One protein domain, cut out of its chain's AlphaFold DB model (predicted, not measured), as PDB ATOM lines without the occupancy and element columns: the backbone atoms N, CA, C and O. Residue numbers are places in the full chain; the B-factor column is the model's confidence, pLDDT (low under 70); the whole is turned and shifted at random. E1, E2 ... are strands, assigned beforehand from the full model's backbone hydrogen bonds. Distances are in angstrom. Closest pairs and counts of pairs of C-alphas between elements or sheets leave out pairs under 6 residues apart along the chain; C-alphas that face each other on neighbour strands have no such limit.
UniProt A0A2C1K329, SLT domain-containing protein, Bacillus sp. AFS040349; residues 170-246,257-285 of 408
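What this domain is: This is residues 170 to 246 and 257 to 285 of the 408 residues of the protein "SLT domain-containing protein" of Bacillus sp. AFS040349 (UniProt A0A2C1K329). Picture a long, thin, twisted ribbon of antiparallel strands: E7 runs along nearly its whole length, with E5 and then E6 beside successive stretches of E7's one side and E2 on its other. At the end where residue 285 lies, E4 and E1 widen the ribbon beyond E5; towards the cut, E6 and E7 go on alone as a two-stranded arm. The 106 printed residues hold no named helix and seven named strands, E1 to E7 in chain order, in one branched antiparallel sheet; the class is all strand. The whole is extended, a rod spanning 90 by 18 by 18 A, with a radius of gyration of the C-alphas of 24.9 A.

How they stand to each other: Begin with E7, residues 257 to 285, the strand with three neighbours. Its pairing is staggered: residues 257 to 272 pair with E6, residues 229 to 244, where N 237 and O 264 are 2.9 A apart, within hydrogen-bond range. E7's residues 275 to 285 pair with E5, residues 215 to 225, where N 220 and O 280 are 2.9 A apart. On the other side of E7 look for E2, residues 179 to 187, with N 184 and O 269 at 2.8 A. E3, residues 198 to 200, forms a hairpin with E2, with N 181 and O 198 at 2.9 A. E4, residues 203 to 212, forms a hairpin with E5, with N 217 and O 210 at 2.8 A. Beside E4, on the side away from E5, find E1, residues 170 to 176, with N 175 and O 204 at 2.8 A. E1 runs on into E2 at 26 degrees, and E3 into E4 at 40 degrees, each across a break of 2 residues. E2 and E4 are apart.

Where its parts are: Find C-alpha 170 at (73.668, -3.323, 78.564), where E1 begins; E1 covers 19.7 A. E2 is 26.6 A long, E3 6.8 A, E4 26.7 A and E5 32.7 A. E6 starts at C-alpha 229, (73.837, -31.250, 100.875), bends by 54 degrees at residue 238 and is 43.4 A from first to last C-alpha. E7 spans 85.7 A and ends at C-alpha 285, (89.404, 0.790, 77.698).

The domain as a whole: The two C-alphas farthest apart, those of Trp 213 and Ile 246, are 90.2 A apart. Residues 247 to 256 are not printed, and C-alphas 246 and 257 are 9.1 A apart across this cut, on the link from E6 to E7. Of the links printed whole, E2 to E3 is short, with 10 residues, and the others are tight. The mean pLDDT of the printed part is 90.5, and residue 246 alone is under 70.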
ATOM      1  N   PHE A 170      73.595  -2.120  77.737       95.56
ATOM      2  CA  PHE A 170      73.668  -3.323  78.564       95.56
ATOM      3  C   PHE A 170      73.118  -4.503  77.769       95.56
ATOM      4  O   PHE A 170      71.977  -4.459  77.306       95.56
ATOM      5  N   SER A 171      73.917  -5.555  77.611       92.94
ATOM      6  CA  SER A 171      73.494  -6.800  76.963       92.94
ATOM      7  C   SER A 171      73.367  -7.906  77.994       92.94
ATOM      8  O   SER A 171      74.243  -8.076  78.842       92.94
ATOM      9  N   PHE A 172      72.290  -8.676  77.896       94.25
ATOM     10  CA  PHE A 172      71.975  -9.745  78.828       94.25
ATOM     11  C   PHE A 172      71.703 -11.043  78.079       94.25
ATOM     12  O   PHE A 172      71.063 -11.018  77.030       94.25
ATOM     13  N   ASN A 173      72.106 -12.163  78.675       93.69
ATOM     14  CA  ASN A 173      71.778 -13.502  78.194       93.69
ATOM     15  C   ASN A 173      71.074 -14.312  79.288       93.69
ATOM     16  O   ASN A 173      71.177 -14.009  80.481       93.69
ATOM     17  N   GLU A 174      70.364 -15.356  78.873       96.00
ATOM     18  CA  GLU A 174      69.739 -16.317  79.778       96.00
ATOM     19  C   GLU A 174      70.715 -17.441  80.139       96.00
ATOM     20  O   GLU A 174      71.374 -18.022  79.277       96.00
ATOM     21  N   PHE A 175      70.769 -17.769  81.424       94.94
ATOM     22  CA  PHE A 175      71.576 -18.847  81.981       94.94
ATOM     23  C   PHE A 175      70.665 -19.777  82.771       94.94
ATOM     24  O   PHE A 175      69.875 -19.317  83.592       94.94
ATOM     25  N   ASN A 176      70.768 -21.082  82.536       94.94
ATOM     26  CA  ASN A 176      70.038 -22.062  83.333       94.94
ATOM     27  C   ASN A 176      70.823 -22.360  84.616       94.94
ATOM     28  O   ASN A 176      71.890 -22.960  84.556       94.94
ATOM     29  N   GLU A 177      70.295 -21.954  85.764       95.56
ATOM     30  CA  GLU A 177      70.734 -22.433  87.071       95.56
ATOM     31  C   GLU A 177      69.807 -23.568  87.494       95.56
ATOM     32  O   GLU A 177      68.664 -23.331  87.869       95.56
ATOM     33  N   TRP A 178      70.264 -24.815  87.441       96.94
ATOM     34  CA  TRP A 178      69.414 -25.949  87.806       96.94
ATOM     35  C   TRP A 178      69.667 -26.443  89.231       96.94
ATOM     36  O   TRP A 178      70.738 -26.271  89.816       96.94
ATOM     37  N   THR A 179      68.654 -27.102  89.788       97.38
ATOM     38  CA  THR A 179      68.722 -27.823  91.062       97.38
ATOM     39  C   THR A 179      68.475 -29.302  90.819       97.38
ATOM     40  O   THR A 179      67.548 -29.670  90.102       97.38
ATOM     41  N   GLU A 180      69.291 -30.156  91.427       98.25
ATOM     42  CA  GLU A 180      69.105 -31.602  91.421       98.25
ATOM     43  C   GLU A 180      68.800 -32.116  92.819       98.25
ATOM     44  O   GLU A 180      69.460 -31.741  93.790       98.25
ATOM     45  N   THR A 181      67.820 -33.012  92.908       96.88
ATOM     46  CA  THR A 181      67.387 -33.633  94.161       96.88
ATOM     47  C   THR A 181      67.262 -35.139  94.014       96.88
ATOM     48  O   THR A 181      66.767 -35.630  92.998       96.88
ATOM     49  N   LYS A 182      67.638 -35.875  95.057       97.69
ATOM     50  CA  LYS A 182      67.333 -37.302  95.212       97.69
ATOM     51  C   LYS A 182      66.972 -37.597  96.661       97.69
ATOM     52  O   LYS A 182      67.429 -36.907  97.574       97.69
ATOM     53  N   THR A 183      66.160 -38.623  96.870       96.38
ATOM     54  CA  THR A 183      65.642 -38.979  98.195       96.38
ATOM     55  C   THR A 183      65.930 -40.433  98.533       96.38
ATOM     56  O   THR A 183      66.045 -41.275  97.646       96.38
ATOM     57  N   GLN A 184      66.060 -40.732  99.819       96.75
ATOM     58  CA  GLN A 184      66.195 -42.081 100.348       96.75
ATOM     59  C   GLN A 184      65.302 -42.211 101.578       96.75
ATOM     60  O   GLN A 184      65.355 -41.380 102.483       96.75
ATOM     61  N   VAL A 185      64.484 -43.260 101.609       93.81
ATOM     62  CA  VAL A 185      63.582 -43.542 102.729       93.81
ATOM     63  C   VAL A 185      64.191 -44.639 103.593       93.81
ATOM     64  O   VAL A 185      64.587 -45.689 103.082       93.81
ATOM     65  N   CYS A 186      64.257 -44.389 104.897       91.00
ATOM     66  CA  CYS A 186      64.711 -45.333 105.904       91.00
ATOM     67  C   CYS A 186      63.576 -45.625 106.890       91.00
ATOM     68  O   CYS A 186      63.075 -44.718 107.556       91.00
ATOM     69  N   GLU A 187      63.187 -46.893 106.993       88.75
ATOM     70  CA  GLU A 187      62.170 -47.377 107.932       88.75
ATOM     71  C   GLU A 187      62.859 -48.277 108.968       88.75
ATOM     72  O   GLU A 187      63.624 -49.170 108.604       88.75
ATOM     73  N   ASP A 188      62.639 -48.017 110.265       78.06
ATOM     74  CA  ASP A 188      63.221 -48.803 111.372       78.06
ATOM     75  C   ASP A 188      64.758 -48.998 111.267       78.06
ATOM     76  O   ASP A 188      65.316 -50.041 111.605       78.06
ATOM     77  N   GLY A 189      65.473 -47.977 110.779       76.19
ATOM     78  CA  GLY A 189      66.935 -47.998 110.630       76.19
ATOM     79  C   GLY A 189      67.457 -48.729 109.385       76.19
ATOM     80  O   GLY A 189      68.661 -48.699 109.136       76.19
ATOM     81  N   SER A 190      66.580 -49.330 108.575       87.06
ATOM     82  CA  SER A 190      66.921 -49.915 107.274       87.06
ATOM     83  C   SER A 190      66.583 -48.941 106.147       87.06
ATOM     84  O   SER A 190      65.438 -48.509 106.011       87.06
ATOM     85  N   CYS A 191      67.575 -48.578 105.337       90.81
ATOM     86  CA  CYS A 191      67.410 -47.625 104.240       90.81
ATOM     87  C   CYS A 191      67.226 -48.331 102.893       90.81
ATOM     88  O   CYS A 191      67.992 -49.229 102.542       90.81
ATOM     89  N   GLY A 192      66.240 -47.878 102.114       91.75
ATOM     90  CA  GLY A 192      66.062 -48.282 100.719       91.75
ATOM     91  C   GLY A 192      67.132 -47.701  99.785       91.75
ATOM     92  O   GLY A 192      68.055 -47.007 100.213       91.75
ATOM     93  N   ALA A 193      67.009 -47.965  98.483       94.81
ATOM     94  CA  ALA A 193      67.848 -47.317  97.475       94.81
ATOM     95  C   ALA A 193      67.512 -45.819  97.346       94.81
ATOM     96  O   ALA A 193      66.392 -45.395  97.639       94.81
ATOM     97  N   TRP A 194      68.479 -45.025  96.881       96.38
ATOM     98  CA  TRP A 194      68.216 -43.647  96.464       96.38
ATOM     99  C   TRP A 194      67.274 -43.623  95.257       96.38
ATOM    100  O   TRP A 194      67.387 -44.463  94.362       96.38
ATOM    101  N   SER A 195      66.374 -42.641  95.220       96.38
ATOM    102  CA  SER A 195      65.553 -42.343  94.050       96.38
ATOM    103  C   SER A 195      66.417 -41.901  92.866       96.38
ATOM    104  O   SER A 195      67.558 -41.459  93.039       96.38
ATOM    105  N   GLU A 196      65.842 -41.934  91.663       96.94
ATOM    106  CA  GLU A 196      66.437 -41.255  90.512       96.94
ATOM    107  C   GLU A 196      66.608 -39.756  90.803       96.94
ATOM    108  O   GLU A 196      65.831 -39.149  91.553       96.94
ATOM    109  N   VAL A 197      67.663 -39.173  90.234       97.31
ATOM    110  CA  VAL A 197      67.935 -37.741  90.362       97.31
ATOM    111  C   VAL A 197      66.898 -36.981  89.548       97.31
ATOM    112  O   VAL A 197      66.773 -37.181  88.344       97.31
ATOM    113  N   THR A 198      66.172 -36.088  90.209       97.38
ATOM    114  CA  THR A 198      65.246 -35.162  89.554       97.38
ATOM    115  C   THR A 198      65.936 -33.818  89.380       97.38
ATOM    116  O   THR A 198      66.480 -33.291  90.350       97.38
ATOM    117  N   ARG A 199      65.905 -33.260  88.166       97.38
ATOM    118  CA  ARG A 199      66.444 -31.932  87.850       97.38
ATOM    119  C   ARG A 199      65.308 -30.932  87.657       97.38
ATOM    120  O   ARG A 199      64.308 -31.239  87.018       97.38
ATOM    121  N   THR A 200      65.470 -29.736  88.206       97.38
ATOM    122  CA  THR A 200      64.589 -28.585  87.991       97.38
ATOM    123  C   THR A 200      65.419 -27.434  87.449       97.38
ATOM    124  O   THR A 200      66.339 -26.972  88.123       97.38
ATOM    125  N   ASP A 201      65.096 -26.994  86.237       96.69
ATOM    126  CA  ASP A 201      65.743 -25.862  85.580       96.69
ATOM    127  C   ASP A 201      65.180 -24.534  86.100       96.69
ATOM    128  O   ASP A 201      63.982 -24.419  86.375       96.69
ATOM    129  N   ASN A 202      66.035 -23.520  86.214       94.81
ATOM    130  CA  ASN A 202      65.642 -22.158  86.556       94.81
ATOM    131  C   ASN A 202      66.470 -21.168  85.728       94.81
ATOM    132  O   ASN A 202      67.645 -20.917  85.994       94.81
ATOM    133  N   TYR A 203      65.840 -20.612  84.697       94.31
ATOM    134  CA  TYR A 203      66.473 -19.659  83.795       94.31
ATOM    135  C   TYR A 203      66.520 -18.271  84.427       94.31
ATOM    136  O   TYR A 203      65.494 -17.707  84.808       94.31
ATOM    137  N   VAL A 204      67.725 -17.716  84.519       93.19
ATOM    138  CA  VAL A 204      67.990 -16.380  85.049       93.19
ATOM    139  C   VAL A 204      68.689 -15.530  83.997       93.19
ATOM    140  O   VAL A 204      69.578 -15.990  83.281       93.19
ATOM    141  N   THR A 205      68.304 -14.264  83.910       94.25
ATOM    142  CA  THR A 205      68.954 -13.292  83.030       94.25
ATOM    143  C   THR A 205      70.179 -12.708  83.731       94.25
ATOM    144  O   THR A 205      70.074 -12.217  84.854       94.25
ATOM    145  N   LYS A 206      71.346 -12.747  83.080       93.81
ATOM    146  CA  LYS A 206      72.598 -12.178  83.603       93.81
ATOM    147  C   LYS A 206      73.212 -11.211  82.594       93.81
ATOM    148  O   LYS A 206      73.100 -11.416  81.387       93.81
ATOM    149  N   LEU A 207      73.850 -10.155  83.096       93.00
ATOM    150  CA  LEU A 207      74.555  -9.159  82.289       93.00
ATOM    151  C   LEU A 207      75.808  -9.788  81.675       93.00
ATOM    152  O   LEU A 207      76.606 -10.346  82.415       93.00
ATOM    153  N   THR A 208      75.989  -9.703  80.360       92.88
ATOM    154  CA  THR A 208      77.133 -10.301  79.645       92.88
ATOM    155  C   THR A 208      78.052  -9.273  79.009       92.88
ATOM    156  O   THR A 208      79.229  -9.558  78.808       92.88
ATOM    157  N   ASN A 209      77.535  -8.085  78.692       92.50
ATOM    158  CA  ASN A 209      78.308  -7.018  78.067       92.50
ATOM    159  C   ASN A 209      77.800  -5.644  78.503       92.50
ATOM    160  O   ASN A 209      76.586  -5.426  78.540       92.50
ATOM    161  N   VAL A 210      78.718  -4.717  78.762       95.31
ATOM    162  CA  VAL A 210      78.413  -3.290  78.907       95.31
ATOM    163  C   VAL A 210      79.347  -2.489  78.024       95.31
ATOM    164  O   VAL A 210      80.543  -2.494  78.295       95.31
ATOM    165  N   ASP A 211      78.818  -1.765  77.040       87.12
ATOM    166  CA  ASP A 211      79.563  -0.693  76.371       87.12
ATOM    167  C   ASP A 211      79.232   0.626  77.068       87.12
ATOM    168  O   ASP A 211      78.068   0.923  77.339       87.12
ATOM    169  N   PHE A 212      80.241   1.414  77.408       94.44
ATOM    170  CA  PHE A 212      80.097   2.656  78.153       94.44
ATOM    171  C   PHE A 212      81.141   3.682  77.707       94.44
ATOM    172  O   PHE A 212      82.039   3.404  76.921       94.44
ATOM    173  N   TRP A 213      81.002   4.913  78.195       92.88
ATOM    174  CA  TRP A 213      81.702   6.089  77.669       92.88
ATOM    175  C   TRP A 213      83.247   6.027  77.697       92.88
ATOM    176  O   TRP A 213      83.882   6.780  76.957       92.88
ATOM    177  N   GLU A 214      83.842   5.168  78.533       89.12
ATOM    178  CA  GLU A 214      85.299   4.950  78.642       89.12
ATOM    179  C   GLU A 214      85.737   3.510  78.318       89.12
ATOM    180  O   GLU A 214      86.909   3.163  78.496       89.12
ATOM    181  N   GLY A 215      84.827   2.652  77.845       87.00
ATOM    182  CA  GLY A 215      85.210   1.312  77.429       87.00
ATOM    183  C   GLY A 215      84.089   0.298  77.331       87.00
ATOM    184  O   GLY A 215      82.915   0.613  77.172       87.00
ATOM    185  N   ASN A 216      84.489  -0.959  77.442       85.88
ATOM    186  CA  ASN A 216      83.611  -2.111  77.414       85.88
ATOM    187  C   ASN A 216      83.948  -3.066  78.568       85.88
ATOM    188  O   ASN A 216      85.114  -3.209  78.930       85.88
ATOM    189  N   THR A 217      82.945  -3.715  79.162       89.75
ATOM    190  CA  THR A 217      83.142  -4.814  80.120       89.75
ATOM    191  C   THR A 217      82.387  -6.059  79.677       89.75
ATOM    192  O   THR A 217      81.162  -6.025  79.544       89.75
ATOM    193  N   LEU A 218      83.118  -7.162  79.524       89.69
ATOM    194  CA  LEU A 218      82.587  -8.501  79.286       89.69
ATOM    195  C   LEU A 218      82.479  -9.274  80.600       89.69
ATOM    196  O   LEU A 218      83.376  -9.205  81.443       89.69
ATOM    197  N   PHE A 219      81.389 -10.022  80.750       92.62
ATOM    198  CA  PHE A 219      81.131 -10.878  81.905       92.62
ATOM    199  C   PHE A 219      81.052 -12.330  81.446       92.62
ATOM    200  O   PHE A 219      80.081 -12.739  80.802       92.62
ATOM    201  N   ASP A 220      82.062 -13.105  81.819       92.31
ATOM    202  CA  ASP A 220      82.132 -14.531  81.539       92.31
ATOM    203  C   ASP A 220      81.608 -15.327  82.731       92.31
ATOM    204  O   ASP A 220      81.956 -15.059  83.884       92.31
ATOM    205  N   TYR A 221      80.773 -16.323  82.447       94.94
ATOM    206  CA  TYR A 221      80.126 -17.157  83.455       94.94
ATOM    207  C   TYR A 221      80.555 -18.611  83.286       94.94
ATOM    208  O   TYR A 221      80.112 -19.296  82.363       94.94
ATOM    209  N   GLU A 222      81.385 -19.096  84.204       95.88
ATOM    210  CA  GLU A 222      81.840 -20.485  84.217       95.88
ATOM    211  C   GLU A 222      80.951 -21.318  85.158       95.88
ATOM    212  O   GLU A 222      80.888 -21.021  86.358       95.88
ATOM    213  N   PRO A 223      80.223 -22.332  84.652       96.25
ATOM    214  CA  PRO A 223      79.339 -23.137  85.482       96.25
ATOM    215  C   PRO A 223      80.132 -24.055  86.417       96.25
ATOM    216  O   PRO A 223      81.109 -24.681  86.015       96.25
ATOM    217  N   TYR A 224      79.646 -24.217  87.644       96.25
ATOM    218  CA  TYR A 224      80.128 -25.228  88.582       96.25
ATOM    219  C   TYR A 224      78.968 -25.854  89.356       96.25
ATOM    220  O   TYR A 224      77.910 -25.248  89.536       96.25
ATOM    221  N   GLU A 225      79.171 -27.083  89.821       97.50
ATOM    222  CA  GLU A 225      78.203 -27.811  90.639       97.50
ATOM    223  C   GLU A 225      78.601 -27.725  92.112       97.50
ATOM    224  O   GLU A 225      79.776 -27.846  92.460       97.50
ATOM    225  N   THR A 226      77.627 -27.514  92.993       97.31
ATOM    226  CA  THR A 226      77.865 -27.624  94.431       97.31
ATOM    227  C   THR A 226      77.947 -29.088  94.848       97.31
ATOM    228  O   THR A 226      77.350 -29.966  94.224       97.31
ATOM    229  N   GLU A 227      78.606 -29.338  95.975       97.50
ATOM    230  CA  GLU A 227      78.503 -30.626  96.657       97.50
ATOM    231  C   GLU A 227      77.050 -30.930  97.051       97.50
ATOM    232  O   GLU A 227      76.224 -30.024  97.227       97.50
ATOM    233  N   TRP A 228      76.745 -32.218  97.197       97.62
ATOM    234  CA  TRP A 228      75.454 -32.663  97.707       97.62
ATOM    235  C   TRP A 228      75.306 -32.281  99.181       97.62
ATOM    236  O   TRP A 228      76.117 -32.667 100.021       97.62
ATOM    237  N   VAL A 229      74.229 -31.569  99.501       97.44
ATOM    238  CA  VAL A 229      73.837 -31.250 100.875       97.44
ATOM    239  C   VAL A 229      72.699 -32.174 101.280       97.44
ATOM    240  O   VAL A 229      71.662 -32.209 100.618       97.44
ATOM    241  N   GLU A 230      72.894 -32.929 102.360       97.00
ATOM    242  CA  GLU A 230      71.887 -33.837 102.912       97.00
ATOM    243  C   GLU A 230      71.049 -33.150 103.996       97.00
ATOM    244  O   GLU A 230      71.565 -32.447 104.863       97.00
ATOM    245  N   THR A 231      69.744 -33.392 103.957       94.62
ATOM    246  CA  THR A 231      68.783 -33.005 104.991       94.62
ATOM    247  C   THR A 231      67.924 -34.210 105.353       94.62
ATOM    248  O   THR A 231      67.667 -35.071 104.512       94.62
ATOM    249  N   GLU A 232      67.475 -34.286 106.603       94.00
ATOM    250  CA  GLU A 232      66.638 -35.382 107.090       94.00
ATOM    251  C   GLU A 232      65.291 -34.842 107.561       94.00
ATOM    252  O   GLU A 232      65.214 -33.833 108.265       94.00
ATOM    253  N   THR A 233      64.219 -35.530 107.189       90.56
ATOM    254  CA  THR A 233      62.876 -35.270 107.708       90.56
ATOM    255  C   THR A 233      62.356 -36.527 108.382       90.56
ATOM    256  O   THR A 233      62.509 -37.628 107.855       90.56
ATOM    257  N   VAL A 234      61.766 -36.374 109.567       89.00
ATOM    258  CA  VAL A 234      61.225 -37.496 110.339       89.00
ATOM    259  C   VAL A 234      59.710 -37.417 110.309       89.00
ATOM    260  O   VAL A 234      59.120 -36.404 110.681       89.00
ATOM    261  N   SER A 235      59.086 -38.501 109.871       86.00
ATOM    262  CA  SER A 235      57.637 -38.680 109.879       86.00
ATOM    263  C   SER A 235      57.271 -39.942 110.654       86.00
ATOM    264  O   SER A 235      58.110 -40.815 110.874       86.00
ATOM    265  N   GLN A 236      56.025 -40.025 111.113       84.62
ATOM    266  CA  GLN A 236      55.498 -41.213 111.781       84.62
ATOM    267  C   GLN A 236      54.544 -41.940 110.841       84.62
ATOM    268  O   GLN A 236      53.694 -41.313 110.206       84.62
ATOM    269  N   LYS A 237      54.687 -43.261 110.763       82.44
ATOM    270  CA  LYS A 237      53.816 -44.142 109.989       82.44
ATOM    271  C   LYS A 237      53.325 -45.267 110.888       82.44
ATOM    272  O   LYS A 237      54.126 -45.949 111.525       82.44
ATOM    273  N   THR A 238      52.015 -45.491 110.896       80.25
ATOM    274  CA  THR A 238      51.422 -46.656 111.553       80.25
ATOM    275  C   THR A 238      51.621 -47.883 110.669       80.25
ATOM    276  O   THR A 238      51.192 -47.896 109.514       80.25
ATOM    277  N   VAL A 239      52.258 -48.917 111.207       78.50
ATOM    278  CA  VAL A 239      52.421 -50.218 110.555       78.50
ATOM    279  C   VAL A 239      51.634 -51.256 111.345       78.50
ATOM    280  O   VAL A 239      51.627 -51.232 112.575       78.50
ATOM    281  N   GLN A 240      50.949 -52.151 110.639       78.88
ATOM    282  CA  GLN A 240      50.247 -53.276 111.242       78.88
ATOM    283  C   GLN A 240      51.147 -54.510 111.215       78.88
ATOM    284  O   GLN A 240      51.542 -54.970 110.143       78.88
ATOM    285  N   GLU A 241      51.466 -55.042 112.389       79.19
ATOM    286  CA  GLU A 241      52.309 -56.223 112.560       79.19
ATOM    287  C   GLU A 241      51.505 -57.343 113.220       79.19
ATOM    288  O   GLU A 241      50.713 -57.102 114.128       79.19
ATOM    289  N   LYS A 242      51.688 -58.580 112.750       79.00
ATOM    290  CA  LYS A 242      51.062 -59.757 113.358       79.00
ATOM    291  C   LYS A 242      51.982 -60.320 114.433       79.00
ATOM    292  O   LYS A 242      53.025 -60.875 114.096       79.00
ATOM    293  N   VAL A 243      51.585 -60.213 115.695       77.38
ATOM    294  CA  VAL A 243      52.351 -60.711 116.846       77.38
ATOM    295  C   VAL A 243      51.643 -61.900 117.511       77.38
ATOM    296  O   VAL A 243      50.418 -62.002 117.426       77.38
ATOM    297  N   PRO A 244      52.377 -62.834 118.144       76.94
ATOM    298  CA  PRO A 244      51.785 -63.926 118.915       76.94
ATOM    299  C   PRO A 244      50.909 -63.393 120.047       76.94
ATOM    300  O   PRO A 244      51.381 -62.616 120.876       76.94
ATOM    301  N   LYS A 245      49.663 -63.849 120.115       74.56
ATOM    302  CA  LYS A 245      48.757 -63.546 121.219       74.56
ATOM    303  C   LYS A 245      49.254 -64.267 122.477       74.56
ATOM    304  O   LYS A 245      49.271 -65.497 122.528       74.56
ATOM    305  N   ILE A 246      49.715 -63.513 123.476       63.06
ATOM    306  CA  ILE A 246      50.208 -64.076 124.741       63.06
ATOM    307  C   ILE A 246      48.997 -64.357 125.638       63.06
ATOM    308  O   ILE A 246      48.494 -63.462 126.312       63.06
ATOM    309  N   LEU A 257      47.727 -65.341 116.038       75.06
ATOM    310  CA  LEU A 257      48.379 -64.057 115.776       75.06
ATOM    311  C   LEU A 257      47.353 -62.930 115.895       75.06
ATOM    312  O   LEU A 257      46.322 -62.971 115.222       75.06
ATOM    313  N   GLU A 258      47.660 -61.904 116.680       79.06
ATOM    314  CA  GLU A 258      46.903 -60.654 116.717       79.06
ATOM    315  C   GLU A 258      47.601 -59.570 115.889       79.06
ATOM    316  O   GLU A 258      48.827 -59.525 115.802       79.06
ATOM    317  N   THR A 259      46.822 -58.702 115.245       77.00
ATOM    318  CA  THR A 259      47.365 -57.543 114.529       77.00
ATOM    319  C   THR A 259      47.500 -56.381 115.504       77.00
ATOM    320  O   THR A 259      46.494 -55.881 116.002       77.00
ATOM    321  N   VAL A 260      48.726 -55.924 115.737       80.50
ATOM    322  CA  VAL A 260      49.027 -54.757 116.569       80.50
ATOM    323  C   VAL A 260      49.490 -53.606 115.685       80.50
ATOM    324  O   VAL A 260      50.223 -53.794 114.712       80.50
ATOM    325  N   GLU A 261      49.047 -52.396 116.017       81.00
ATOM    326  CA  GLU A 261      49.495 -51.170 115.361       81.00
ATOM    327  C   GLU A 261      50.740 -50.621 116.066       81.00
ATOM    328  O   GLU A 261      50.703 -50.286 117.252       81.00
ATOM    329  N   ARG A 262      51.848 -50.502 115.332       80.31
ATOM    330  CA  ARG A 262      53.104 -49.915 115.813       80.31
ATOM    331  C   ARG A 262      53.388 -48.619 115.061       80.31
ATOM    332  O   ARG A 262      53.305 -48.570 113.837       80.31
ATOM    333  N   GLN A 263      53.755 -47.570 115.794       79.19
ATOM    334  CA  GLN A 263      54.271 -46.339 115.196       79.19
ATOM    335  C   GLN A 263      55.747 -46.530 114.844       79.19
ATOM    336  O   GLN A 263      56.571 -46.769 115.727       79.19
ATOM    337  N   VAL A 264      56.072 -46.420 113.560       82.31
ATOM    338  CA  VAL A 264      57.438 -46.509 113.042       82.31
ATOM    339  C   VAL A 264      57.886 -45.123 112.594       82.31
ATOM    340  O   VAL A 264      57.149 -44.405 111.910       82.31
ATOM    341  N   ALA A 265      59.095 -44.730 112.998       83.88
ATOM    342  CA  ALA A 265      59.726 -43.520 112.494       83.88
ATOM    343  C   ALA A 265      60.242 -43.782 111.075       83.88
ATOM    344  O   ALA A 265      61.066 -44.672 110.856       83.88
ATOM    345  N   VAL A 266      59.753 -42.997 110.123       88.94
ATOM    346  CA  VAL A 266      60.215 -42.997 108.737       88.94
ATOM    347  C   VAL A 266      61.092 -41.769 108.555       88.94
ATOM    348  O   VAL A 266      60.609 -40.634 108.633       88.94
ATOM    349  N   VAL A 267      62.385 -42.004 108.347       91.75
ATOM    350  CA  VAL A 267      63.366 -40.954 108.071       91.75
ATOM    351  C   VAL A 267      63.529 -40.844 106.563       91.75
ATOM    352  O   VAL A 267      63.962 -41.792 105.912       91.75
ATOM    353  N   THR A 268      63.212 -39.681 106.007       93.25
ATOM    354  CA  THR A 268      63.456 -39.380 104.595       93.25
ATOM    355  C   THR A 268      64.668 -38.469 104.494       93.25
ATOM    356  O   THR A 268      64.617 -37.301 104.895       93.25
ATOM    357  N   LYS A 269      65.759 -39.008 103.947       95.62
ATOM    358  CA  LYS A 269      66.967 -38.264 103.588       95.62
ATOM    359  C   LYS A 269      66.765 -37.631 102.219       95.62
ATOM    360  O   LYS A 269      66.371 -38.314 101.276       95.62
ATOM    361  N   THR A 270      67.049 -36.344 102.096       96.31
ATOM    362  CA  THR A 270      67.018 -35.609 100.828       96.31
ATOM    363  C   THR A 270      68.389 -35.015 100.585       96.31
ATOM    364  O   THR A 270      68.875 -34.240 101.406       96.31
ATOM    365  N   GLN A 271      69.008 -35.376  99.464       97.81
ATOM    366  CA  GLN A 271      70.228 -34.739  98.989       97.81
ATOM    367  C   GLN A 271      69.878 -33.754  97.881       97.81
ATOM    368  O   GLN A 271      69.174 -34.115  96.936       97.81
ATOM    369  N   THR A 272      70.408 -32.538  97.996       97.31
ATOM    370  CA  THR A 272      70.229 -31.457  97.022       97.31
ATOM    371  C   THR A 272      71.583 -30.913  96.584       97.31
ATOM    372  O   THR A 272      72.466 -30.710  97.418       97.31
ATOM    373  N   ARG A 273      71.746 -30.647  95.288       97.81
ATOM    374  CA  ARG A 273      72.863 -29.859  94.750       97.81
ATOM    375  C   ARG A 273      72.377 -28.871  93.697       97.81
ATOM    376  O   ARG A 273      71.299 -29.044  93.133       97.81
ATOM    377  N   HIS A 274      73.188 -27.859  93.417       97.31
ATOM    378  CA  HIS A 274      72.850 -26.790  92.481       97.31
ATOM    379  C   HIS A 274      73.957 -26.594  91.449       97.31
ATOM    380  O   HIS A 274      75.134 -26.744  91.779       97.31
ATOM    381  N   GLN A 275      73.591 -26.171  90.240       96.44
ATOM    382  CA  GLN A 275      74.517 -25.492  89.341       96.44
ATOM    383  C   GLN A 275      74.502 -23.995  89.629       96.44
ATOM    384  O   GLN A 275      73.448 -23.369  89.731       96.44
ATOM    385  N   LYS A 276      75.695 -23.425  89.747       92.81
ATOM    386  CA  LYS A 276      75.935 -21.991  89.895       92.81
ATOM    387  C   LYS A 276      76.976 -21.552  88.872       92.81
ATOM    388  O   LYS A 276      77.552 -22.383  88.177       92.81
ATOM    389  N   PHE A 277      77.229 -20.250  88.797       94.50
ATOM    390  CA  PHE A 277      78.228 -19.679  87.899       94.50
ATOM    391  C   PHE A 277      79.246 -18.862  88.688       94.50
ATOM    392  O   PHE A 277      78.870 -18.078  89.559       94.50
ATOM    393  N   ASN A 278      80.526 -19.042  88.374       94.38
ATOM    394  CA  ASN A 278      81.570 -18.093  88.731       94.38
ATOM    395  C   ASN A 278      81.603 -16.999  87.666       94.38
ATOM    396  O   ASN A 278      81.544 -17.306  86.478       94.38
ATOM    397  N   THR A 279      81.694 -15.742  88.088       93.88
ATOM    398  CA  THR A 279      81.733 -14.596  87.174       93.88
ATOM    399  C   THR A 279      83.143 -14.037  87.101       93.88
ATOM    400  O   THR A 279      83.745 -13.752  88.135       93.88
ATOM    401  N   THR A 280      83.641 -13.853  85.883       93.38
ATOM    402  CA  THR A 280      84.880 -13.121  85.605       93.38
ATOM    403  C   THR A 280      84.541 -11.877  84.797       93.38
ATOM    404  O   THR A 280      83.793 -11.955  83.827       93.38
ATOM    405  N   GLU A 281      85.076 -10.727  85.207       92.75
ATOM    406  CA  GLU A 281      84.898  -9.449  84.513       92.75
ATOM    407  C   GLU A 281      86.176  -9.103  83.744       92.75
ATOM    408  O   GLU A 281      87.261  -9.081  84.326       92.75
ATOM    409  N   THR A 282      86.044  -8.792  82.457       87.00
ATOM    410  CA  THR A 282      87.146  -8.283  81.632       87.00
ATOM    411  C   THR A 282      86.769  -6.914  81.089       87.00
ATOM    412  O   THR A 282      85.896  -6.805  80.230       87.00
ATOM    413  N   THR A 283      87.435  -5.865  81.572       86.06
ATOM    414  CA  THR A 283      87.224  -4.491  81.099       86.06
ATOM    415  C   THR A 283      88.317  -4.089  80.115       86.06
ATOM    416  O   THR A 283      89.505  -4.209  80.408       86.06
ATOM    417  N   THR A 284      87.908  -3.565  78.961       82.12
ATOM    418  CA  THR A 284      88.788  -2.971  77.951       82.12
ATOM    419  C   THR A 284      88.501  -1.480  77.854       82.12
ATOM    420  O   THR A 284      87.346  -1.085  77.715       82.12
ATOM    421  N   GLN A 285      89.542  -0.649  77.919       82.19
ATOM    422  CA  GLN A 285      89.404   0.790  77.698       82.19
ATOM    423  C   GLN A 285      89.179   1.082  76.215       82.19
ATOM    424  O   GLN A 285      89.959   0.657  75.363       82.19
TER     425      GLN A 285